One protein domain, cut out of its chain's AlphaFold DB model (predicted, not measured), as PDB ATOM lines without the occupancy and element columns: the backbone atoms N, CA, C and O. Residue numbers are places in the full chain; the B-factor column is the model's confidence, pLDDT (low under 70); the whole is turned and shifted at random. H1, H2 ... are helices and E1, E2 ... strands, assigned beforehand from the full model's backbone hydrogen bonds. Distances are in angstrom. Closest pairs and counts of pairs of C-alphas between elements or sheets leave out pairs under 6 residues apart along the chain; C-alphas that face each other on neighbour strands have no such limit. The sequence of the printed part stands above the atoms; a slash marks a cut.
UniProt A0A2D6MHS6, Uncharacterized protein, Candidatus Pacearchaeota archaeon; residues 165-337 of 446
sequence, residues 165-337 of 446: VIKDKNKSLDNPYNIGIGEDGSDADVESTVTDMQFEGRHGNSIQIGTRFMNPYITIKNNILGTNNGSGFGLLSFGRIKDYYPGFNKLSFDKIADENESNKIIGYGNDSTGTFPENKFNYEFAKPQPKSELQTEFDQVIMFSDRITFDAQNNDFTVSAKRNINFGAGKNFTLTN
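Overview. This is residues 165 to 337 of the 446 residues of an uncharacterized protein of Candidatus Pacearchaeota archaeon (UniProt A0A2D6MHS6). With little regular structure, the domain is a twisted antiparallel sheet, E1 E2 E3 E4 E5, with loops, residues 250 to 280 and 309 to 337, spreading beyond E5; residues 309 to 322 and 332 to 337 stick out. Short helices H1 and H3 graze the sheet, and H2 lies away from it. The 173 printed residues, 44 in named elements, run H1 H2 E1 E2 E3 E4 H3 E5, mixed in class. The whole is only just loose, close to compact, with a radius of gyration of the C-alphas of 19.1 A, spanning 61 by 48 by 39 A.

Arrangement. E1, residues 197 to 200, E2, 205 to 212, E3, 215 to 222, and E4, 231 to 236, form a meander of hairpins, each strand the antiparallel neighbour of the one before. E5, residues 300 to 304, is antiparallel to E4. N 199 and O 207, N 208 and O 219, N 220 and O 233, and N 234 and O 302 are each 2.8 A apart, within hydrogen-bond range. H1, residues 171 to 174, only grazes the sheet, its closest C-alphas with E2 being Asp 174 and Arg 212, 4.9 A. H3, residues 241 to 244, only grazes it too; H2, residues 187 to 191, is not on it. H2's O i to N i+4 pair is within range; H1 and H3 are too short for one.

Along the chain. E3 is 23.3 A long; E2, 21.3 A, bends by 54 degrees at residue 209. H1 begins at C-alpha 171 (48.716, -39.984, 27.421), and E5 ends at C-alpha 304 (28.647, -23.325, 25.769).

Size, cuts and confidence. The printed part has no cut. The links H1 to H2 and H3 to E5 are long. The model's pLDDT is under 70 at residues 225 to 229 and 256 to 279.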
ATOM      1  N   VAL A 165      29.572 -42.692  23.452       86.62
ATOM      2  CA  VAL A 165      30.578 -41.847  24.079       86.62
ATOM      3  C   VAL A 165      31.756 -42.713  24.502       86.62
ATOM      4  O   VAL A 165      31.612 -43.765  25.120       86.62
ATOM      5  N   ILE A 166      32.957 -42.262  24.163       86.62
ATOM      6  CA  ILE A 166      34.194 -42.948  24.519       86.62
ATOM      7  C   ILE A 166      35.132 -41.982  25.225       86.62
ATOM      8  O   ILE A 166      35.116 -40.771  24.988       86.62
ATOM      9  N   LYS A 167      35.946 -42.534  26.121       89.12
ATOM     10  CA  LYS A 167      37.118 -41.849  26.644       89.12
ATOM     11  C   LYS A 167      38.308 -42.269  25.796       89.12
ATOM     12  O   LYS A 167      38.828 -43.369  25.959       89.12
ATOM     13  N   ASP A 168      38.742 -41.381  24.913       87.31
ATOM     14  CA  ASP A 168      39.980 -41.594  24.171       87.31
ATOM     15  C   ASP A 168      41.171 -41.482  25.121       87.31
ATOM     16  O   ASP A 168      41.244 -40.542  25.926       87.31
ATOM     17  N   LYS A 169      42.111 -42.427  25.021       88.00
ATOM     18  CA  LYS A 169      43.373 -42.370  25.760       88.00
ATOM     19  C   LYS A 169      44.136 -41.123  25.325       88.00
ATOM     20  O   LYS A 169      44.490 -40.963  24.159       88.00
ATOM     21  N   ASN A 170      44.414 -40.241  26.274       89.75
ATOM     22  CA  ASN A 170      45.267 -39.085  26.081       89.75
ATOM     23  C   ASN A 170      46.419 -39.196  27.065       89.75
ATOM     24  O   ASN A 170      46.311 -38.785  28.215       89.75
ATOM     25  N   LYS A 171      47.545 -39.717  26.589       87.62
ATOM     26  CA  LYS A 171      48.716 -39.984  27.421       87.62
ATOM     27  C   LYS A 171      49.188 -38.770  28.225       87.62
ATOM     28  O   LYS A 171      49.536 -38.920  29.388       87.62
ATOM     29  N   SER A 172      49.135 -37.570  27.641       89.06
ATOM     30  CA  SER A 172      49.539 -36.339  28.336       89.06
ATOM     31  C   SER A 172      48.662 -36.002  29.547       89.06
ATOM     32  O   SER A 172      49.110 -35.282  30.435       89.06
ATOM     33  N   LEU A 173      47.434 -36.526  29.588       91.12
ATOM     34  CA  LEU A 173      46.474 -36.329  30.671       91.12
ATOM     35  C   LEU A 173      46.301 -37.558  31.561       91.12
ATOM     36  O   LEU A 173      46.052 -37.399  32.749       91.12
ATOM     37  N   ASP A 174      46.394 -38.761  30.996       89.88
ATOM     38  CA  ASP A 174      46.161 -40.024  31.699       89.88
ATOM     39  C   ASP A 174      47.416 -40.521  32.435       89.88
ATOM     40  O   ASP A 174      47.292 -41.126  33.496       89.88
ATOM     41  N   ASN A 175      48.613 -40.220  31.918       87.81
ATOM     42  CA  ASN A 175      49.901 -40.525  32.552       87.81
ATOM     43  C   ASN A 175      50.856 -39.315  32.447       87.81
ATOM     44  O   ASN A 175      51.859 -39.363  31.725       87.81
ATOM     45  N   PRO A 176      50.537 -38.184  33.106       87.38
ATOM     46  CA  PRO A 176      51.408 -37.020  33.093       87.38
ATOM     47  C   PRO A 176      52.701 -37.306  33.878       87.38
ATOM     48  O   PRO A 176      52.720 -38.105  34.812       87.38
ATOM     49  N   TYR A 177      53.789 -36.621  33.522       86.44
ATOM     50  CA  TYR A 177      55.081 -36.666  34.231       86.44
ATOM     51  C   TYR A 177      55.804 -38.028  34.259       86.44
ATOM     52  O   TYR A 177      56.751 -38.178  35.025       86.44
ATOM     53  N   ASN A 178      55.405 -38.998  33.424       77.19
ATOM     54  CA  ASN A 178      56.031 -40.328  33.326       77.19
ATOM     55  C   ASN A 178      56.146 -41.060  34.678       77.19
ATOM     56  O   ASN A 178      57.130 -41.739  34.953       77.19
ATOM     57  N   ILE A 179      55.139 -40.899  35.534       75.62
ATOM     58  CA  ILE A 179      55.044 -41.586  36.833       75.62
ATOM     59  C   ILE A 179      54.620 -43.055  36.704       75.62
ATOM     60  O   ILE A 179      54.719 -43.811  37.669       75.62
ATOM     61  N   GLY A 180      54.119 -43.461  35.535       72.62
ATOM     62  CA  GLY A 180      53.810 -44.855  35.239       72.62
ATOM     63  C   GLY A 180      55.057 -45.744  35.278       72.62
ATOM     64  O   GLY A 180      56.119 -45.363  34.797       72.62
ATOM     65  N   ILE A 181      54.909 -46.946  35.840       75.50
ATOM     66  CA  ILE A 181      55.975 -47.962  35.891       75.50
ATOM     67  C   ILE A 181      56.189 -48.601  34.507       75.50
ATOM     68  O   ILE A 181      57.299 -49.012  34.180       75.50
ATOM     69  N   GLY A 182      55.126 -48.700  33.702       77.81
ATOM     70  CA  GLY A 182      55.179 -49.256  32.350       77.81
ATOM     71  C   GLY A 182      55.782 -48.276  31.346       77.81
ATOM     72  O   GLY A 182      55.405 -47.105  31.319       77.81
ATOM     73  N   GLU A 183      56.691 -48.772  30.505       82.00
ATOM     74  CA  GLU A 183      57.248 -48.013  29.384       82.00
ATOM     75  C   GLU A 183      56.187 -47.737  28.313       82.00
ATOM     76  O   GLU A 183      55.202 -48.467  28.164       82.00
ATOM     77  N   ASP A 184      56.410 -46.694  27.524       81.06
ATOM     78  CA  ASP A 184      55.510 -46.301  26.446       81.06
ATOM     79  C   ASP A 184      55.356 -47.402  25.396       81.06
ATOM     80  O   ASP A 184      56.336 -47.841  24.797       81.06
ATOM     81  N   GLY A 185      54.115 -47.822  25.137       82.56
ATOM     82  CA  GLY A 185      53.834 -48.912  24.201       82.56
ATOM     83  C   GLY A 185      54.121 -50.317  24.741       82.56
ATOM     84  O   GLY A 185      53.959 -51.278  23.994       82.56
ATOM     85  N   SER A 186      54.510 -50.455  26.014       86.88
ATOM     86  CA  SER A 186      54.521 -51.755  26.696       86.88
ATOM     87  C   SER A 186      53.100 -52.282  26.919       86.88
ATOM     88  O   SER A 186      52.137 -51.509  26.923       86.88
ATOM     89  N   ASP A 187      52.967 -53.583  27.186       87.56
ATOM     90  CA  ASP A 187      51.676 -54.200  27.526       87.56
ATOM     91  C   ASP A 187      51.008 -53.482  28.709       87.56
ATOM     92  O   ASP A 187      49.819 -53.174  28.666       87.56
ATOM     93  N   ALA A 188      51.799 -53.082  29.713       85.75
ATOM     94  CA  ALA A 188      51.314 -52.315  30.858       85.75
ATOM     95  C   ALA A 188      50.726 -50.947  30.458       85.75
ATOM     96  O   ALA A 188      49.727 -50.517  31.033       85.75
ATOM     97  N   ASP A 189      51.307 -50.255  29.471       84.00
ATOM     98  CA  ASP A 189      50.762 -48.992  28.965       84.00
ATOM     99  C   ASP A 189      49.478 -49.227  28.154       84.00
ATOM    100  O   ASP A 189      48.490 -48.509  28.335       84.00
ATOM    101  N   VAL A 190      49.441 -50.243  27.292       84.19
ATOM    102  CA  VAL A 190      48.253 -50.570  26.482       84.19
ATOM    103  C   VAL A 190      47.063 -50.949  27.373       84.19
ATOM    104  O   VAL A 190      45.956 -50.437  27.178       84.19
ATOM    105  N   GLU A 191      47.305 -51.760  28.401       86.00
ATOM    106  CA  GLU A 191      46.289 -52.256  29.338       86.00
ATOM    107  C   GLU A 191      45.882 -51.236  30.414       86.00
ATOM    108  O   GLU A 191      44.850 -51.402  31.062       86.00
ATOM    109  N   SER A 192      46.623 -50.135  30.579       84.00
ATOM    110  CA  SER A 192      46.312 -49.083  31.568       84.00
ATOM    111  C   SER A 192      45.070 -48.234  31.245       84.00
ATOM    112  O   SER A 192      44.705 -47.340  32.014       84.00
ATOM    113  N   THR A 193      44.417 -48.468  30.105       82.69
ATOM    114  CA  THR A 193      43.269 -47.664  29.667       82.69
ATOM    115  C   THR A 193      42.046 -47.949  30.538       82.69
ATOM    116  O   THR A 193      41.543 -49.068  30.580       82.69
ATOM    117  N   VAL A 194      41.515 -46.910  31.181       87.19
ATOM    118  CA  VAL A 194      40.288 -46.996  31.985       87.19
ATOM    119  C   VAL A 194      39.140 -46.249  31.316       87.19
ATOM    120  O   VAL A 194      39.334 -45.181  30.727       87.19
ATOM    121  N   THR A 195      37.940 -46.812  31.422       90.56
ATOM    122  CA  THR A 195      36.694 -46.220  30.928       90.56
ATOM    123  C   THR A 195      36.050 -45.323  31.986       90.56
ATOM    124  O   THR A 195      36.439 -45.334  33.152       90.56
ATOM    125  N   ASP A 196      35.063 -44.534  31.565       94.31
ATOM    126  CA  ASP A 196      34.290 -43.675  32.462       94.31
ATOM    127  C   ASP A 196      32.923 -44.279  32.770       94.31
ATOM    128  O   ASP A 196      32.384 -45.068  31.991       94.31
ATOM    129  N   MET A 197      32.312 -43.819  33.860       94.44
ATOM    130  CA  MET A 197      30.883 -44.009  34.071       94.44
ATOM    131  C   MET A 197      30.116 -43.083  33.126       94.44
ATOM    132  O   MET A 197      30.368 -41.878  33.073       94.44
ATOM    133  N   GLN A 198      29.175 -43.643  32.372       91.50
ATOM    134  CA  GLN A 198      28.439 -42.916  31.345       91.50
ATOM    135  C   GLN A 198      26.944 -43.207  31.439       91.50
ATOM    136  O   GLN A 198      26.534 -44.360  31.551       91.50
ATOM    137  N   PHE A 199      26.145 -42.152  31.335       91.19
ATOM    138  CA  PHE A 199      24.712 -42.222  31.090       91.19
ATOM    139  C   PHE A 199      24.462 -41.631  29.715       91.19
ATOM    140  O   PHE A 199      24.856 -40.496  29.457       91.19
ATOM    141  N   GLU A 200      23.826 -42.381  28.829       88.56
ATOM    142  CA  GLU A 200      23.602 -41.975  27.446       88.56
ATOM    143  C   GLU A 200      22.119 -42.096  27.121       88.56
ATOM    144  O   GLU A 200      21.445 -43.003  27.594       88.56
ATOM    145  N   GLY A 201      21.606 -41.181  26.307       89.06
ATOM    146  CA  GLY A 201      20.299 -41.340  25.686       89.06
ATOM    147  C   GLY A 201      20.409 -41.501  24.176       89.06
ATOM    148  O   GLY A 201      21.464 -41.309  23.566       89.06
ATOM    149  N   ARG A 202      19.271 -41.812  23.553       87.31
ATOM    150  CA  ARG A 202      19.195 -42.272  22.160       87.31
ATOM    151  C   ARG A 202      19.667 -41.297  21.098       87.31
ATOM    152  O   ARG A 202      19.995 -41.734  19.999       87.31
ATOM    153  N   HIS A 203      19.662 -39.996  21.378       87.56
ATOM    154  CA  HIS A 203      19.829 -38.957  20.355       87.56
ATOM    155  C   HIS A 203      21.088 -38.098  20.539       87.56
ATOM    156  O   HIS A 203      21.167 -36.991  20.007       87.56
ATOM    157  N   GLY A 204      22.118 -38.644  21.196       84.25
ATOM    158  CA  GLY A 204      23.428 -37.992  21.324       84.25
ATOM    159  C   GLY A 204      23.515 -37.050  22.524       84.25
ATOM    160  O   GLY A 204      24.201 -36.027  22.475       84.25
ATOM    161  N   ASN A 205      22.787 -37.388  23.585       89.31
ATOM    162  CA  ASN A 205      22.857 -36.744  24.888       89.31
ATOM    163  C   ASN A 205      23.516 -37.694  25.883       89.31
ATOM    164  O   ASN A 205      23.186 -38.878  25.918       89.31
ATOM    165  N   SER A 206      24.446 -37.176  26.680       91.88
ATOM    166  CA  SER A 206      25.226 -37.997  27.601       91.88
ATOM    167  C   SER A 206      25.716 -37.230  28.821       91.88
ATOM    168  O   SER A 206      26.041 -36.047  28.727       91.88
ATOM    169  N   ILE A 207      25.881 -37.942  29.929       94.44
ATOM    170  CA  ILE A 207      26.611 -37.513  31.120       94.44
ATOM    171  C   ILE A 207      27.772 -38.486  31.305       94.44
ATOM    172  O   ILE A 207      27.559 -39.691  31.385       94.44
ATOM    173  N   GLN A 208      28.990 -37.970  31.372       94.25
ATOM    174  CA  GLN A 208      30.211 -38.748  31.541       94.25
ATOM    175  C   GLN A 208      30.896 -38.295  32.825       94.25
ATOM    176  O   GLN A 208      31.204 -37.112  32.970       94.25
ATOM    177  N   ILE A 209      31.107 -39.234  33.742       96.44
ATOM    178  CA  ILE A 209      31.764 -39.046  35.034       96.44
ATOM    179  C   ILE A 209      33.011 -39.917  35.010       96.44
ATOM    180  O   ILE A 209      32.928 -41.145  34.948       96.44
ATOM    181  N   GLY A 210      34.165 -39.269  35.009       94.94
ATOM    182  CA  GLY A 210      35.425 -39.918  34.701       94.94
ATOM    183  C   GLY A 210      36.600 -39.298  35.419       94.94
ATOM    184  O   GLY A 210      36.450 -38.426  36.279       94.94
ATOM    185  N   THR A 211      37.789 -39.740  35.032       93.25
ATOM    186  CA  THR A 211      39.045 -39.165  35.514       93.25
ATOM    187  C   THR A 211      40.061 -39.046  34.388       93.25
ATOM    188  O   THR A 211      40.069 -39.840  33.445       93.25
ATOM    189  N   ARG A 212      40.941 -38.053  34.480       91.38
ATOM    190  CA  ARG A 212      42.212 -37.997  33.753       91.38
ATOM    191  C   ARG A 212      43.316 -38.071  34.792       91.38
ATOM    192  O   ARG A 212      43.368 -37.223  35.685       91.38
ATOM    193  N   PHE A 213      44.158 -39.100  34.711       89.56
ATOM    194  CA  PHE A 213      45.080 -39.443  35.792       89.56
ATOM    195  C   PHE A 213      44.298 -39.578  37.125       89.56
ATOM    196  O   PHE A 213      43.292 -40.289  37.167       89.56
ATOM    197  N   MET A 214      44.698 -38.887  38.193       89.62
ATOM    198  CA  MET A 214      43.996 -38.865  39.482       89.62
ATOM    199  C   MET A 214      42.924 -37.767  39.598       89.62
ATOM    200  O   MET A 214      42.287 -37.641  40.641       89.62
ATOM    201  N   ASN A 215      42.723 -36.967  38.546       93.56
ATOM    202  CA  ASN A 215      41.871 -35.783  38.580       93.56
ATOM    203  C   ASN A 215      40.489 -36.089  37.976       93.56
ATOM    204  O   ASN A 215      40.413 -36.533  36.825       93.56
ATOM    205  N   PRO A 216      39.387 -35.866  38.710       95.62
ATOM    206  CA  PRO A 216      38.052 -36.172  38.222       95.62
ATOM    207  C   PRO A 216      37.567 -35.153  37.187       95.62
ATOM    208  O   PRO A 216      37.991 -33.998  37.157       95.62
ATOM    209  N   TYR A 217      36.618 -35.570  36.357       96.12
ATOM    210  CA  TYR A 217      35.852 -34.657  35.522       96.12
ATOM    211  C   TYR A 217      34.416 -35.135  35.343       96.12
ATOM    212  O   TYR A 217      34.112 -36.328  35.399       96.12
ATOM    213  N   ILE A 218      33.534 -34.178  35.072       97.38
ATOM    214  CA  ILE A 218      32.161 -34.432  34.650       97.38
ATOM    215  C   ILE A 218      31.912 -33.641  33.374       97.38
ATOM    216  O   ILE A 218      32.160 -32.437  33.325       97.38
ATOM    217  N   THR A 219      31.396 -34.300  32.340       94.81
ATOM    218  CA  THR A 219      30.903 -33.616  31.140       94.81
ATOM    219  C   THR A 219      29.464 -34.010  30.860       94.81
ATOM    220  O   THR A 219      29.114 -35.187  30.877       94.81
ATOM    221  N   ILE A 220      28.627 -33.013  30.600       94.81
ATOM    222  CA  ILE A 220      27.248 -33.170  30.155       94.81
ATOM    223  C   ILE A 220      27.194 -32.626  28.737       94.81
ATOM    224  O   ILE A 220      27.559 -31.475  28.485       94.81
ATOM    225  N   LYS A 221      26.782 -33.471  27.802       91.81
ATOM    226  CA  LYS A 221      26.834 -33.206  26.367       91.81
ATOM    227  C   LYS A 221      25.447 -33.391  25.782       91.81
ATOM    228  O   LYS A 221      24.768 -34.367  26.089       91.81
ATOM    229  N   ASN A 222      25.043 -32.469  24.920       90.81
ATOM    230  CA  ASN A 222      23.812 -32.565  24.153       90.81
ATOM    231  C   ASN A 222      24.089 -32.218  22.689       90.81
ATOM    232  O   ASN A 222      24.583 -31.129  22.391       90.81
ATOM    233  N   ASN A 223      23.758 -33.137  21.779       85.62
ATOM    234  CA  ASN A 223      23.969 -32.987  20.337       85.62
ATOM    235  C   ASN A 223      25.439 -32.703  19.953       85.62
ATOM    236  O   ASN A 223      25.716 -31.991  18.986       85.62
ATOM    237  N   ILE A 224      26.390 -33.258  20.709       74.00
ATOM    238  CA  ILE A 224      27.816 -33.208  20.371       74.00
ATOM    239  C   ILE A 224      28.129 -34.445  19.529       74.00
ATOM    240  O   ILE A 224      28.208 -35.557  20.043       74.00
ATOM    241  N   LEU A 225      28.256 -34.252  18.217       67.75
ATOM    242  CA  LEU A 225      28.546 -35.307  17.244       67.75
ATOM    243  C   LEU A 225      29.694 -34.852  16.342       67.75
ATOM    244  O   LEU A 225      29.548 -33.895  15.580       67.75
ATOM    245  N   GLY A 226      30.837 -35.534  16.429       66.50
ATOM    246  CA  GLY A 226      32.029 -35.211  15.643       66.50
ATOM    247  C   GLY A 226      32.525 -33.783  15.895       66.50
ATOM    248  O   GLY A 226      32.950 -33.453  16.997       66.50
ATOM    249  N   THR A 227      32.474 -32.936  14.864       59.75
ATOM    250  CA  THR A 227      32.897 -31.525  14.916       59.75
ATOM    251  C   THR A 227      31.797 -30.564  15.374       59.75
ATOM    252  O   THR A 227      32.069 -29.374  15.551       59.75
ATOM    253  N   ASN A 228      30.560 -31.040  15.559       64.12
ATOM    254  CA  ASN A 228      29.482 -30.205  16.070       64.12
ATOM    255  C   ASN A 228      29.719 -29.894  17.551       64.12
ATOM    256  O   ASN A 228      29.798 -30.801  18.380       64.12
ATOM    257  N   ASN A 229      29.779 -28.603  17.878       66.56
ATOM    258  CA  ASN A 229      29.962 -28.151  19.250       66.56
ATOM    259  C   ASN A 229      28.692 -28.269  20.099       66.56
ATOM    260  O   ASN A 229      28.823 -28.199  21.310       66.56
ATOM    261  N   GLY A 230      27.507 -28.502  19.518       83.81
ATOM    262  CA  GLY A 230      26.279 -28.789  20.270       83.81
ATOM    263  C   GLY A 230      26.079 -27.876  21.489       83.81
ATOM    264  O   GLY A 230      26.310 -26.669  21.433       83.81
ATOM    265  N   SER A 231      25.655 -28.455  22.611       91.62
ATOM    266  CA  SER A 231      25.703 -27.799  23.922       91.62
ATOM    267  C   SER A 231      26.473 -28.659  24.915       91.62
ATOM    268  O   SER A 231      26.283 -29.877  24.968       91.62
ATOM    269  N   GLY A 232      27.337 -28.024  25.701       92.38
ATOM    270  CA  GLY A 232      28.223 -28.697  26.642       92.38
ATOM    271  C   GLY A 232      28.313 -27.967  27.975       92.38
ATOM    272  O   GLY A 232      28.361 -26.737  28.023       92.38
ATOM    273  N   PHE A 233      28.364 -28.749  29.047       95.38
ATOM    274  CA  PHE A 233      28.670 -28.311  30.405       95.38
ATOM    275  C   PHE A 233      29.780 -29.207  30.954       95.38
ATOM    276  O   PHE A 233      29.629 -30.427  30.999       95.38
ATOM    277  N   GLY A 234      30.914 -28.628  31.339       95.31
ATOM    278  CA  GLY A 234      32.067 -29.361  31.855       95.31
ATOM    279  C   GLY A 234      32.499 -28.856  33.221       95.31
ATOM    280  O   GLY A 234      32.696 -27.656  33.385       95.31
ATOM    281  N   LEU A 235      32.697 -29.782  34.157       97.56
ATOM    282  CA  LEU A 235      33.462 -29.604  35.389       97.56
ATOM    283  C   LEU A 235      34.776 -30.359  35.189       97.56
ATOM    284  O   LEU A 235      34.787 -31.589  35.193       97.56
ATOM    285  N   LEU A 236      35.857 -29.639  34.912       95.81
ATOM    286  CA  LEU A 236      37.117 -30.218  34.450       95.81
ATOM    287  C   LEU A 236      38.210 -29.929  35.467       95.81
ATOM    288  O   LEU A 236      38.429 -28.764  35.771       95.81
ATOM    289  N   SER A 237      38.923 -30.945  35.947       94.81
ATOM    290  CA  SER A 237      39.985 -30.727  36.937       94.81
ATOM    291  C   SER A 237      41.384 -30.581  36.323       94.81
ATOM    292  O   SER A 237      42.179 -29.773  36.794       94.81
ATOM    293  N   PHE A 238      41.688 -31.286  35.225       94.56
ATOM    294  CA  PHE A 238      43.029 -31.299  34.619       94.56
ATOM    295  C   PHE A 238      42.983 -31.394  33.092       94.56
ATOM    296  O   PHE A 238      42.217 -32.187  32.554       94.56
ATOM    297  N   GLY A 239      43.808 -30.634  32.377       92.81
ATOM    298  CA  GLY A 239      43.774 -30.533  30.915       92.81
ATOM    299  C   GLY A 239      42.975 -29.335  30.402       92.81
ATOM    300  O   GLY A 239      42.210 -28.696  31.128       92.81
ATOM    301  N   ARG A 240      43.159 -29.020  29.119       92.19
ATOM    302  CA  ARG A 240      42.549 -27.856  28.460       92.19
ATOM    303  C   ARG A 240      41.139 -28.190  28.000       92.19
ATOM    304  O   ARG A 240      40.824 -29.343  27.717       92.19
ATOM    305  N   ILE A 241      40.316 -27.165  27.769       91.00
ATOM    306  CA  ILE A 241      38.942 -27.325  27.249       91.00
ATOM    307  C   ILE A 241      38.918 -28.199  25.983       91.00
ATOM    308  O   ILE A 241      38.080 -29.092  25.861       91.00
ATOM    309  N   LYS A 242      39.866 -27.984  25.062       89.50
ATOM    310  CA  LYS A 242      39.950 -28.727  23.796       89.50
ATOM    311  C   LYS A 242      40.235 -30.223  23.980       89.50
ATOM    312  O   LYS A 242      39.841 -31.016  23.132       89.50
ATOM    313  N   ASP A 243      40.873 -30.610  25.083       90.31
ATOM    314  CA  ASP A 243      41.165 -32.015  25.367       90.31
ATOM    315  C   ASP A 243      39.885 -32.797  25.757       90.31
ATOM    316  O   ASP A 243      39.847 -34.021  25.636       90.31
ATOM    317  N   TYR A 244      38.816 -32.095  26.162       90.12
ATOM    318  CA  TYR A 244      37.488 -32.656  26.463       90.12
ATOM    319  C   TYR A 244      36.444 -32.373  25.378       90.12
ATOM    320  O   TYR A 244      35.492 -33.140  25.201       90.12
ATOM    321  N   TYR A 245      36.625 -31.269  24.653       88.81
ATOM    322  CA  TYR A 245      35.747 -30.801  23.590       88.81
ATOM    323  C   TYR A 245      36.577 -30.498  22.332       88.81
ATOM    324  O   TYR A 245      36.926 -29.341  22.096       88.81
ATOM    325  N   PRO A 246      36.895 -31.505  21.494       82.81
ATOM    326  CA  PRO A 246      37.809 -31.340  20.356       82.81
ATOM    327  C   PRO A 246      37.387 -30.275  19.331       82.81
ATOM    328  O   PRO A 246      38.242 -29.667  18.686       82.81
ATOM    329  N   GLY A 247      36.078 -30.027  19.189       79.81
ATOM    330  CA  GLY A 247      35.526 -28.975  18.326       79.81
ATOM    331  C   GLY A 247      35.628 -27.555  18.905       79.81
ATOM    332  O   GLY A 247      35.401 -26.570  18.189       79.81
ATOM    333  N   PHE A 248      35.983 -27.414  20.186       84.31
ATOM    334  CA  PHE A 248      36.170 -26.118  20.822       84.31
ATOM    335  C   PHE A 248      37.513 -25.511  20.402       84.31
ATOM    336  O   PHE A 248      38.582 -26.054  20.677       84.31
ATOM    337  N   ASN A 249      37.451 -24.342  19.764       80.50
ATOM    338  CA  ASN A 249      38.637 -23.604  19.323       80.50
ATOM    339  C   ASN A 249      38.769 -22.236  20.001       80.50
ATOM    340  O   ASN A 249      39.859 -21.864  20.420       80.50
ATOM    341  N   LYS A 250      37.672 -21.471  20.065       83.94
ATOM    342  CA  LYS A 250      37.634 -20.093  20.574       83.94
ATOM    343  C   LYS A 250      36.279 -19.787  21.209       83.94
ATOM    344  O   LYS A 250      35.269 -20.372  20.803       83.94
ATOM    345  N   LEU A 251      36.255 -18.835  22.140       85.31
ATOM    346  CA  LEU A 251      35.026 -18.232  22.658       85.31
ATOM    347  C   LEU A 251      34.245 -17.542  21.533       85.31
ATOM    348  O   LEU A 251      34.832 -17.075  20.561       85.31
ATOM    349  N   SER A 252      32.921 -17.451  21.664       82.56
ATOM    350  CA  SER A 252      32.061 -16.881  20.615       82.56
ATOM    351  C   SER A 252      32.399 -15.425  20.277       82.56
ATOM    352  O   SER A 252      32.330 -15.056  19.110       82.56
ATOM    353  N   PHE A 253      32.819 -14.623  21.263       77.69
ATOM    354  CA  PHE A 253      33.314 -13.257  21.043       77.69
ATOM    355  C   PHE A 253      34.559 -13.238  20.143       77.69
ATOM    356  O   PHE A 253      34.603 -12.499  19.167       77.69
ATOM    357  N   ASP A 254      35.516 -14.131  20.401       73.94
ATOM    358  CA  ASP A 254      36.795 -14.211  19.685       73.94
ATOM    359  C   ASP A 254      36.676 -14.823  18.266       73.94
ATOM    360  O   ASP A 254      37.680 -14.932  17.551       73.94
ATOM    361  N   LYS A 255      35.485 -15.297  17.864       74.31
ATOM    362  CA  LYS A 255      35.220 -15.835  16.515       74.31
ATOM    363  C   LYS A 255      34.877 -14.748  15.497       74.31
ATOM    364  O   LYS A 255      35.100 -14.971  14.312       74.31
ATOM    365  N   ILE A 256      34.319 -13.621  15.937       63.12
ATOM    366  CA  ILE A 256      33.934 -12.529  15.041       63.12
ATOM    367  C   ILE A 256      35.177 -11.681  14.785       63.12
ATOM    368  O   ILE A 256      35.669 -10.996  15.676       63.12
ATOM    369  N   ALA A 257      35.705 -11.766  13.568       55.34
ATOM    370  CA  ALA A 257      36.687 -10.825  13.058       55.34
ATOM    371  C   ALA A 257      35.962  -9.934  12.052       55.34
ATOM    372  O   ALA A 257      35.698 -10.371  10.934       55.34
ATOM    373  N   ASP A 258      35.620  -8.708  12.444       53.69
ATOM    374  CA  ASP A 258      35.397  -7.679  11.431       53.69
ATOM    375  C   ASP A 258      36.720  -7.478  10.682       53.69
ATOM    376  O   ASP A 258      37.793  -7.483  11.294       53.69
ATOM    377  N   GLU A 259      36.656  -7.295   9.361       47.72
ATOM    378  CA  GLU A 259      37.825  -7.184   8.467       47.72
ATOM    379  C   GLU A 259      38.817  -6.076   8.885       47.72
ATOM    380  O   GLU A 259      39.983  -6.108   8.498       47.72
ATOM    381  N   ASN A 260      38.385  -5.141   9.740       50.00
ATOM    382  CA  ASN A 260      39.184  -4.034  10.272       50.00
ATOM    383  C   ASN A 260      39.580  -4.172  11.759       50.00
ATOM    384  O   ASN A 260      40.275  -3.304  12.288       50.00
ATOM    385  N   GLU A 261      39.169  -5.238  12.456       52.22
ATOM    386  CA  GLU A 261      39.436  -5.445  13.888       52.22
ATOM    387  C   GLU A 261      40.021  -6.834  14.174       52.22
ATOM    388  O   GLU A 261      39.499  -7.630  14.957       52.22
ATOM    389  N   SER A 262      41.167  -7.134  13.559       43.94
ATOM    390  CA  SER A 262      41.929  -8.336  13.891       43.94
ATOM    391  C   SER A 262      42.297  -8.354  15.388       43.94
ATOM    392  O   SER A 262      43.018  -7.474  15.863       43.94
ATOM    393  N   ASN A 263      41.864  -9.399  16.103       51.66
ATOM    394  CA  ASN A 263      42.289  -9.797  17.458       51.66
ATOM    395  C   ASN A 263      41.752  -8.996  18.663       51.66
ATOM    396  O   ASN A 263      42.493  -8.766  19.624       51.66
ATOM    397  N   LYS A 264      40.458  -8.662  18.708       56.47
ATOM    398  CA  LYS A 264      39.823  -8.382  20.008       56.47
ATOM    399  C   LYS A 264      39.568  -9.697  20.744       56.47
ATOM    400  O   LYS A 264      38.744 -10.498  20.330       56.47
ATOM    401  N   ILE A 265      40.317  -9.916  21.823       64.56
ATOM    402  CA  ILE A 265      40.154 -11.059  22.726       64.56
ATOM    403  C   ILE A 265      39.510 -10.551  24.010       64.56
ATOM    404  O   ILE A 265      39.837  -9.449  24.468       64.56
ATOM    405  N   ILE A 266      38.587 -11.327  24.581       67.94
ATOM    406  CA  ILE A 266      37.968 -10.955  25.854       67.94
ATOM    407  C   ILE A 266      39.047 -10.722  26.926       67.94
ATOM    408  O   ILE A 266      39.984 -11.508  27.082       67.94
ATOM    409  N   GLY A 267      38.905  -9.595  27.630       59.91
ATOM    410  CA  GLY A 267      39.820  -9.168  28.680       59.91
ATOM    411  C   GLY A 267      41.108  -8.487  28.183       59.91
ATOM    412  O   GLY A 267      42.176  -8.632  28.748       59.91
ATOM    413  N   TYR A 268      41.054  -7.641  27.153       57.22
ATOM    414  CA  TYR A 268      42.139  -6.670  26.929       57.22
ATOM    415  C   TYR A 268      42.020  -5.475  27.911       57.22
ATOM    416  O   TYR A 268      41.505  -4.399  27.568       57.22
ATOM    417  N   GLY A 269      42.441  -5.701  29.163       48.00
ATOM    418  CA  GLY A 269      42.588  -4.713  30.247       48.00
ATOM    419  C   GLY A 269      44.011  -4.132  30.348       48.00
ATOM    420  O   GLY A 269      44.952  -4.703  29.801       48.00
ATOM    421  N   ASN A 270      44.153  -2.969  30.995       43.03
ATOM    422  CA  ASN A 270      45.355  -2.120  31.001       43.03
ATOM    423  C   ASN A 270      46.473  -2.613  31.945       43.03
ATOM    424  O   ASN A 270      46.731  -1.958  32.950       43.03
ATOM    425  N   ASP A 271      47.153  -3.711  31.605       46.91
ATOM    426  CA  ASP A 271      48.408  -4.089  32.271       46.91
ATOM    427  C   ASP A 271      49.598  -3.959  31.318       46.91
ATOM    428  O   ASP A 271      49.559  -4.381  30.159       46.91
ATOM    429  N   SER A 272      50.661  -3.333  31.822       42.41
ATOM    430  CA  SER A 272      51.932  -3.153  31.128       42.41
ATOM    431  C   SER A 272      52.586  -4.496  30.802       42.41
ATOM    432  O   SER A 272      52.627  -5.406  31.625       42.41
ATOM    433  N   THR A 273      53.148  -4.583  29.600       41.84
ATOM    434  CA  THR A 273      53.929  -5.706  29.068       41.84
ATOM    435  C   THR A 273      55.003  -6.206  30.045       41.84
ATOM    436  O   THR A 273      55.850  -5.417  30.459       41.84
ATOM    437  N   GLY A 274      55.022  -7.509  30.356       41.62
ATOM    438  CA  GLY A 274      56.117  -8.125  31.131       41.62
ATOM    439  C   GLY A 274      55.862  -9.530  31.696       41.62
ATOM    440  O   GLY A 274      56.805 -10.246  32.009       41.62
ATOM    441  N   THR A 275      54.611  -9.968  31.764       41.81
ATOM    442  CA  THR A 275      54.175 -11.345  32.062       41.81
ATOM    443  C   THR A 275      52.989 -11.661  31.146       41.81
ATOM    444  O   THR A 275      52.444 -10.734  30.539       41.81
ATOM    445  N   PHE A 276      52.616 -12.935  30.950       46.06
ATOM    446  CA  PHE A 276      51.395 -13.265  30.195       46.06
ATOM    447  C   PHE A 276      50.257 -12.375  30.719       46.06
ATOM    448  O   PHE A 276      50.009 -12.412  31.922       46.06
ATOM    449  N   PRO A 277      49.620 -11.536  29.882       52.84
ATOM    450  CA  PRO A 277      48.680 -10.551  30.386       52.84
ATOM    451  C   PRO A 277      47.518 -11.299  31.034       52.84
ATOM    452  O   PRO A 277      46.740 -11.955  30.345       52.84
ATOM    453  N   GLU A 278      47.409 -11.183  32.356       53.00
ATOM    454  CA  GLU A 278      46.417 -11.854  33.213       53.00
ATOM    455  C   GLU A 278      44.973 -11.424  32.904       53.00
ATOM    456  O   GLU A 278      44.005 -11.901  33.496       53.00
ATOM    457  N   ASN A 279      44.832 -10.516  31.943       60.91
ATOM    458  CA  ASN A 279      43.572 -10.045  31.420       60.91
ATOM    459  C   ASN A 279      43.075 -10.929  30.260       60.91
ATOM    460  O   ASN A 279      41.877 -10.993  30.031       60.91
ATOM    461  N   LYS A 280      43.927 -11.689  29.560       70.94
ATOM    462  CA  LYS A 280      43.498 -12.524  28.427       70.94
ATOM    463  C   LYS A 280      42.888 -13.851  28.894       70.94
ATOM    464  O   LYS A 280      43.449 -14.525  29.752       70.94
ATOM    465  N   PHE A 281      41.797 -14.285  28.254       80.69
ATOM    466  CA  PHE A 281      41.284 -15.645  28.453       80.69
ATOM    467  C   PHE A 281      42.359 -16.698  28.120       80.69
ATOM    468  O   PHE A 281      42.867 -16.754  26.992       80.69
ATOM    469  N   ASN A 282      42.710 -17.528  29.104       84.31
ATOM    470  CA  ASN A 282      43.725 -18.565  28.961       84.31
ATOM    471  C   ASN A 282      43.112 -19.842  28.359       84.31
ATOM    472  O   ASN A 282      42.568 -20.683  29.065       84.31
ATOM    473  N   TYR A 283      43.232 -20.009  27.040       85.88
ATOM    474  CA  TYR A 283      42.817 -21.234  26.340       85.88
ATOM    475  C   TYR A 283      43.621 -22.480  26.739       85.88
ATOM    476  O   TYR A 283      43.162 -23.603  26.537       85.88
ATOM    477  N   GLU A 284      44.813 -22.282  27.298       88.25
ATOM    478  CA  GLU A 284      45.699 -23.344  27.763       88.25
ATOM    479  C   GLU A 284      45.577 -23.563  29.282       88.25
ATOM    480  O   GLU A 284      46.429 -24.234  29.860       88.25
ATOM    481  N   PHE A 285      44.533 -23.022  29.929       89.62
ATOM    482  CA  PHE A 285      44.319 -23.188  31.367       89.62
ATOM    483  C   PHE A 285      44.265 -24.671  31.746       89.62
ATOM    484  O   PHE A 285      43.578 -25.458  31.086       89.62
ATOM    485  N   ALA A 286      44.995 -25.031  32.803       91.12
ATOM    486  CA  ALA A 286      45.153 -26.399  33.305       91.12
ATOM    487  C   ALA A 286      45.840 -27.378  32.332       91.12
ATOM    488  O   ALA A 286      45.782 -28.595  32.523       91.12
ATOM    489  N   LYS A 287      46.541 -26.881  31.303       92.75
ATOM    490  CA  LYS A 287      47.418 -27.718  30.473       92.75
ATOM    491  C   LYS A 287      48.489 -28.406  31.336       92.75
ATOM    492  O   LYS A 287      49.093 -27.722  32.169       92.75
ATOM    493  N   PRO A 288      48.792 -29.698  31.090       91.50
ATOM    494  CA  PRO A 288      49.900 -30.384  31.744       91.50
ATOM    495  C   PRO A 288      51.224 -29.652  31.530       91.50
ATOM    496  O   PRO A 288      51.642 -29.409  30.392       91.50
ATOM    497  N   GLN A 289      51.887 -29.314  32.629       91.44
ATOM    498  CA  GLN A 289      53.243 -28.778  32.617       91.44
ATOM    499  C   GLN A 289      54.289 -29.895  32.451       91.44
ATOM    500  O   GLN A 289      53.976 -31.067  32.641       91.44
ATOM    501  N   PRO A 290      55.553 -29.577  32.114       88.69
ATOM    502  CA  PRO A 290      56.604 -30.592  31.996       88.69
ATOM    503  C   PRO A 290      56.953 -31.286  33.320       88.69
ATOM    504  O   PRO A 290      57.455 -32.405  33.316       88.69
ATOM    505  N   LYS A 291      56.729 -30.607  34.451       89.06
ATOM    506  CA  LYS A 291      57.053 -31.086  35.798       89.06
ATOM    507  C   LYS A 291      55.859 -30.908  36.724       89.06
ATOM    508  O   LYS A 291      55.146 -29.909  36.607       89.06
ATOM    509  N   SER A 292      55.668 -31.857  37.638       87.81
ATOM    510  CA  SER A 292      54.511 -31.880  38.541       87.81
ATOM    511  C   SER A 292      54.480 -30.670  39.476       87.81
ATOM    512  O   SER A 292      53.427 -30.084  39.699       87.81
ATOM    513  N   GLU A 293      55.649 -30.210  39.918       89.00
ATOM    514  CA  GLU A 293      55.813 -29.084  40.839       89.00
ATOM    515  C   GLU A 293      55.457 -27.735  40.198       89.00
ATOM    516  O   GLU A 293      55.257 -26.746  40.900       89.00
ATOM    517  N   LEU A 294      55.392 -27.679  38.863       89.69
ATOM    518  CA  LEU A 294      55.007 -26.484  38.114       89.69
ATOM    519  C   LEU A 294      53.500 -26.422  37.841       89.69
ATOM    520  O   LEU A 294      53.016 -25.405  37.345       89.69
ATOM    521  N   GLN A 295      52.755 -27.493  38.124       90.69
ATOM    522  CA  GLN A 295      51.323 -27.534  37.877       90.69
ATOM    523  C   GLN A 295      50.573 -26.776  38.974       90.69
ATOM    524  O   GLN A 295      50.454 -27.241  40.104       90.69
ATOM    525  N   THR A 296      50.050 -25.605  38.627       90.06
ATOM    526  CA  THR A 296      49.308 -24.734  39.554       90.06
ATOM    527  C   THR A 296      47.872 -24.472  39.113       90.06
ATOM    528  O   THR A 296      47.050 -24.048  39.920       90.06
ATOM    529  N   GLU A 297      47.560 -24.733  37.842       90.81
ATOM    530  CA  GLU A 297      46.235 -24.536  37.266       90.81
ATOM    531  C   GLU A 297      45.477 -25.864  37.224       90.81
ATOM    532  O   GLU A 297      45.918 -26.826  36.588       90.81
ATOM    533  N   PHE A 298      44.328 -25.877  37.890       92.94
ATOM    534  CA  PHE A 298      43.372 -26.974  37.962       92.94
ATOM    535  C   PHE A 298      41.964 -26.384  38.015       92.94
ATOM    536  O   PHE A 298      41.814 -25.180  38.217       92.94
ATOM    537  N   ASP A 299      40.963 -27.247  37.882       94.50
ATOM    538  CA  ASP A 299      39.554 -26.971  38.172       94.50
ATOM    539  C   ASP A 299      38.959 -25.773  37.412       94.50
ATOM    540  O   ASP A 299      39.118 -24.602  37.752       94.50
ATOM    541  N   GLN A 300      38.178 -26.070  36.378       94.06
ATOM    542  CA  GLN A 300      37.418 -25.084  35.624       94.06
ATOM    543  C   GLN A 300      36.007 -25.579  35.321       94.06
ATOM    544  O   GLN A 300      35.770 -26.765  35.078       94.06
ATOM    545  N   VAL A 301      35.073 -24.630  35.282       95.81
ATOM    546  CA  VAL A 301      33.720 -24.848  34.771       95.81
ATOM    547  C   VAL A 301      33.609 -24.183  33.408       95.81
ATOM    548  O   VAL A 301      33.894 -22.993  33.275       95.81
ATOM    549  N   ILE A 302      33.173 -24.934  32.399       93.06
ATOM    550  CA  ILE A 302      32.932 -24.416  31.052       93.06
ATOM    551  C   ILE A 302      31.509 -24.731  30.606       93.06
ATOM    552  O   ILE A 302      31.017 -25.844  30.783       93.06
ATOM    553  N   MET A 303      30.854 -23.739  30.009       93.81
ATOM    554  CA  MET A 303      29.520 -23.865  29.434       93.81
ATOM    555  C   MET A 303      29.488 -23.208  28.064       93.81
ATOM    556  O   MET A 303      29.938 -22.072  27.907       93.81
ATOM    557  N   PHE A 304      28.928 -23.900  27.079       91.38
ATOM    558  CA  PHE A 304      28.647 -23.325  25.769       91.38
ATOM    559  C   PHE A 304      27.372 -23.928  25.186       91.38
ATOM    560  O   PHE A 304      27.064 -25.105  25.367       91.38
ATOM    561  N   SER A 305      26.618 -23.083  24.496       92.25
ATOM    562  CA  SER A 305      25.385 -23.404  23.786       92.25
ATOM    563  C   SER A 305      25.088 -22.254  22.819       92.25
ATOM    564  O   SER A 305      25.720 -21.196  22.909       92.25
ATOM    565  N   ASP A 306      24.110 -22.426  21.934       90.38
ATOM    566  CA  ASP A 306      23.594 -21.337  21.098       90.38
ATOM    567  C   ASP A 306      22.927 -20.245  21.950       90.38
ATOM    568  O   ASP A 306      23.002 -19.059  21.631       90.38
ATOM    569  N   ARG A 307      22.305 -20.634  23.072       92.12
ATOM    570  CA  ARG A 307      21.695 -19.715  24.038       92.12
ATOM    571  C   ARG A 307      21.946 -20.188  25.464       92.12
ATOM    572  O   ARG A 307      21.657 -21.326  25.808       92.12
ATOM    573  N   ILE A 308      22.405 -19.270  26.310       94.94
ATOM    574  CA  ILE A 308      22.511 -19.462  27.761       94.94
ATOM    575  C   ILE A 308      21.603 -18.425  28.425       94.94
ATOM    576  O   ILE A 308      21.564 -17.267  28.009       94.94
ATOM    577  N   THR A 309      20.806 -18.833  29.409       96.12
ATOM    578  CA  THR A 309      19.881 -17.950  30.133       96.12
ATOM    579  C   THR A 309      19.960 -18.262  31.623       96.12
ATOM    580  O   THR A 309      19.803 -19.413  32.013       96.12
ATOM    581  N   PHE A 310      20.213 -17.231  32.431       96.06
ATOM    582  CA  PHE A 310      20.166 -17.283  33.891       96.06
ATOM    583  C   PHE A 310      18.972 -16.440  34.347       96.06
ATOM    584  O   PHE A 310      18.905 -15.260  34.007       96.06
ATOM    585  N   ASP A 311      18.029 -17.051  35.064       96.44
ATOM    586  CA  ASP A 311      16.786 -16.412  35.514       96.44
ATOM    587  C   ASP A 311      16.591 -16.644  37.021       96.44
ATOM    588  O   ASP A 311      16.285 -17.756  37.456       96.44
ATOM    589  N   ALA A 312      16.819 -15.605  37.826       96.88
ATOM    590  CA  ALA A 312      16.616 -15.628  39.272       96.88
ATOM    591  C   ALA A 312      15.242 -15.018  39.602       96.88
ATOM    592  O   ALA A 312      15.098 -13.808  39.731       96.88
ATOM    593  N   GLN A 313      14.214 -15.866  39.707       96.31
ATOM    594  CA  GLN A 313      12.811 -15.418  39.699       96.31
ATOM    595  C   GLN A 313      12.354 -14.696  40.971       96.31
ATOM    596  O   GLN A 313      11.512 -13.805  40.903       96.31
ATOM    597  N   ASN A 314      12.894 -15.084  42.126       96.38
ATOM    598  CA  ASN A 314      12.418 -14.602  43.428       96.38
ATOM    599  C   ASN A 314      13.477 -13.833  44.227       96.38
ATOM    600  O   ASN A 314      13.132 -13.231  45.237       96.38
ATOM    601  N   ASN A 315      14.749 -13.899  43.829       95.94
ATOM    602  CA  ASN A 315      15.890 -13.443  44.628       95.94
ATOM    603  C   ASN A 315      17.027 -12.930  43.731       95.94
ATOM    604  O   ASN A 315      16.901 -12.882  42.509       95.94
ATOM    605  N   ASP A 316      18.147 -12.575  44.357       96.50
ATOM    606  CA  ASP A 316      19.309 -11.985  43.703       96.50
ATOM    607  C   ASP A 316      20.095 -12.979  42.830       96.50
ATOM    608  O   ASP A 316      20.252 -14.159  43.155       96.50
ATOM    609  N   PHE A 317      20.666 -12.464  41.739       96.56
ATOM    610  CA  PHE A 317      21.723 -13.125  40.977       96.56
ATOM    611  C   PHE A 317      23.067 -12.462  41.296       96.56
ATOM    612  O   PHE A 317      23.298 -11.309  40.934       96.56
ATOM    613  N   THR A 318      23.964 -13.200  41.955       96.06
ATOM    614  CA  THR A 318      25.253 -12.675  42.427       96.06
ATOM    615  C   THR A 318      26.414 -13.318  41.677       96.06
ATOM    616  O   THR A 318      26.576 -14.536  41.692       96.06
ATOM    617  N   VAL A 319      27.269 -12.488  41.075       95.12
ATOM    618  CA  VAL A 319      28.535 -12.901  40.447       95.12
ATOM    619  C   VAL A 319      29.672 -12.127  41.103       95.12
ATOM    620  O   VAL A 319      29.624 -10.903  41.184       95.12
ATOM    621  N   SER A 320      30.698 -12.833  41.576       94.94
ATOM    622  CA  SER A 320      31.857 -12.237  42.244       94.94
ATOM    623  C   SER A 320      33.136 -12.971  41.854       94.94
ATOM    624  O   SER A 320      33.127 -14.181  41.635       94.94
ATOM    625  N   ALA A 321      34.243 -12.237  41.780       91.19
ATOM    626  CA  ALA A 321      35.567 -12.788  41.548       91.19
ATOM    627  C   ALA A 321      36.595 -12.036  42.397       91.19
ATOM    628  O   ALA A 321      36.509 -10.822  42.556       91.19
ATOM    629  N   LYS A 322      37.617 -12.748  42.893       84.62
ATOM    630  CA  LYS A 322      38.744 -12.130  43.621       84.62
ATOM    631  C   LYS A 322      39.556 -11.173  42.740       84.62
ATOM    632  O   LYS A 322      40.198 -10.262  43.249       84.62
ATOM    633  N   ARG A 323      39.584 -11.449  41.434       82.50
ATOM    634  CA  ARG A 323      40.377 -10.719  40.444       82.50
ATOM    635  C   ARG A 323      39.464  -9.942  39.499       82.50
ATOM    636  O   ARG A 323      39.015  -8.857  39.838       82.50
ATOM    637  N   ASN A 324      39.166 -10.528  38.343       83.19
ATOM    638  CA  ASN A 324      38.479  -9.866  37.244       83.19
ATOM    639  C   ASN A 324      37.166 -10.588  36.929       83.19
ATOM    640  O   ASN A 324      37.118 -11.819  36.934       83.19
ATOM    641  N   ILE A 325      36.129  -9.820  36.594       88.62
ATOM    642  CA  ILE A 325      34.929 -10.315  35.913       88.62
ATOM    643  C   ILE A 325      34.951  -9.726  34.505       88.62
ATOM    644  O   ILE A 325      34.964  -8.508  34.340       88.62
ATOM    645  N   ASN A 326      34.964 -10.594  33.497       86.19
ATOM    646  CA  ASN A 326      35.039 -10.194  32.098       86.19
ATOM    647  C   ASN A 326      33.723 -10.523  31.387       86.19
ATOM    648  O   ASN A 326      33.377 -11.693  31.239       86.19
ATOM    649  N   PHE A 327      33.025  -9.497  30.895       88.06
ATOM    650  CA  PHE A 327      31.874  -9.649  30.004       88.06
ATOM    651  C   PHE A 327      32.252  -9.201  28.591       88.06
ATOM    652  O   PHE A 327      32.848  -8.141  28.406       88.06
ATOM    653  N   GLY A 328      31.912 -10.012  27.591       83.50
ATOM    654  CA  GLY A 328      32.166  -9.720  26.183       83.50
ATOM    655  C   GLY A 328      31.007 -10.202  25.321       83.50
ATOM    656  O   GLY A 328      30.475 -11.287  25.547       83.50
ATOM    657  N   ALA A 329      30.618  -9.395  24.338       85.38
ATOM    658  CA  ALA A 329      29.556  -9.711  23.390       85.38
ATOM    659  C   ALA A 329      29.996  -9.301  21.983       85.38
ATOM    660  O   ALA A 329      30.586  -8.242  21.800       85.38
ATOM    661  N   GLY A 330      29.716 -10.150  20.992       78.44
ATOM    662  CA  GLY A 330      30.131  -9.921  19.604       78.44
ATOM    663  C   GLY A 330      29.285  -8.898  18.839       78.44
ATOM    664  O   GLY A 330      29.655  -8.503  17.744       78.44
ATOM    665  N   LYS A 331      28.139  -8.485  19.395       82.56
ATOM    666  CA  LYS A 331      27.232  -7.508  18.779       82.56
ATOM    667  C   LYS A 331      26.826  -6.432  19.780       82.56
ATOM    668  O   LYS A 331      27.418  -5.364  19.801       82.56
ATOM    669  N   ASN A 332      25.864  -6.740  20.649       84.06
ATOM    670  CA  ASN A 332      25.334  -5.794  21.629       84.06
ATOM    671  C   ASN A 332      25.524  -6.330  23.050       84.06
ATOM    672  O   ASN A 332      25.319  -7.519  23.298       84.06
ATOM    673  N   PHE A 333      25.857  -5.434  23.980       89.38
ATOM    674  CA  PHE A 333      25.785  -5.665  25.421       89.38
ATOM    675  C   PHE A 333      24.781  -4.676  26.015       89.38
ATOM    676  O   PHE A 333      24.868  -3.477  25.756       89.38
ATOM    677  N   THR A 334      23.818  -5.173  26.790       91.12
ATOM    678  CA  THR A 334      22.740  -4.358  27.360       91.12
ATOM    679  C   THR A 334      22.599  -4.671  28.841       91.12
ATOM    680  O   THR A 334      22.434  -5.829  29.217       91.12
ATOM    681  N   LEU A 335      22.647  -3.626  29.668       92.12
ATOM    682  CA  LEU A 335      22.347  -3.676  31.093       92.12
ATOM    683  C   LEU A 335      21.091  -2.835  31.330       92.12
ATOM    684  O   LEU A 335      21.109  -1.628  31.097       92.12
ATOM    685  N   THR A 336      20.012  -3.478  31.770       92.19
ATOM    686  CA  THR A 336      18.718  -2.822  31.991       92.19
ATOM    687  C   THR A 336      18.241  -3.095  33.403       92.19
ATOM    688  O   THR A 336      18.226  -4.240  33.851       92.19
ATOM    689  N   ASN A 337      17.792  -2.052  34.089       92.44
ATOM    690  CA  ASN A 337      17.181  -2.149  35.403       92.44
ATOM    691  C   ASN A 337      16.041  -1.123  35.536       92.44
ATOM    692  O   ASN A 337      16.004  -0.131  34.815       92.44
TER     693      ASN A 337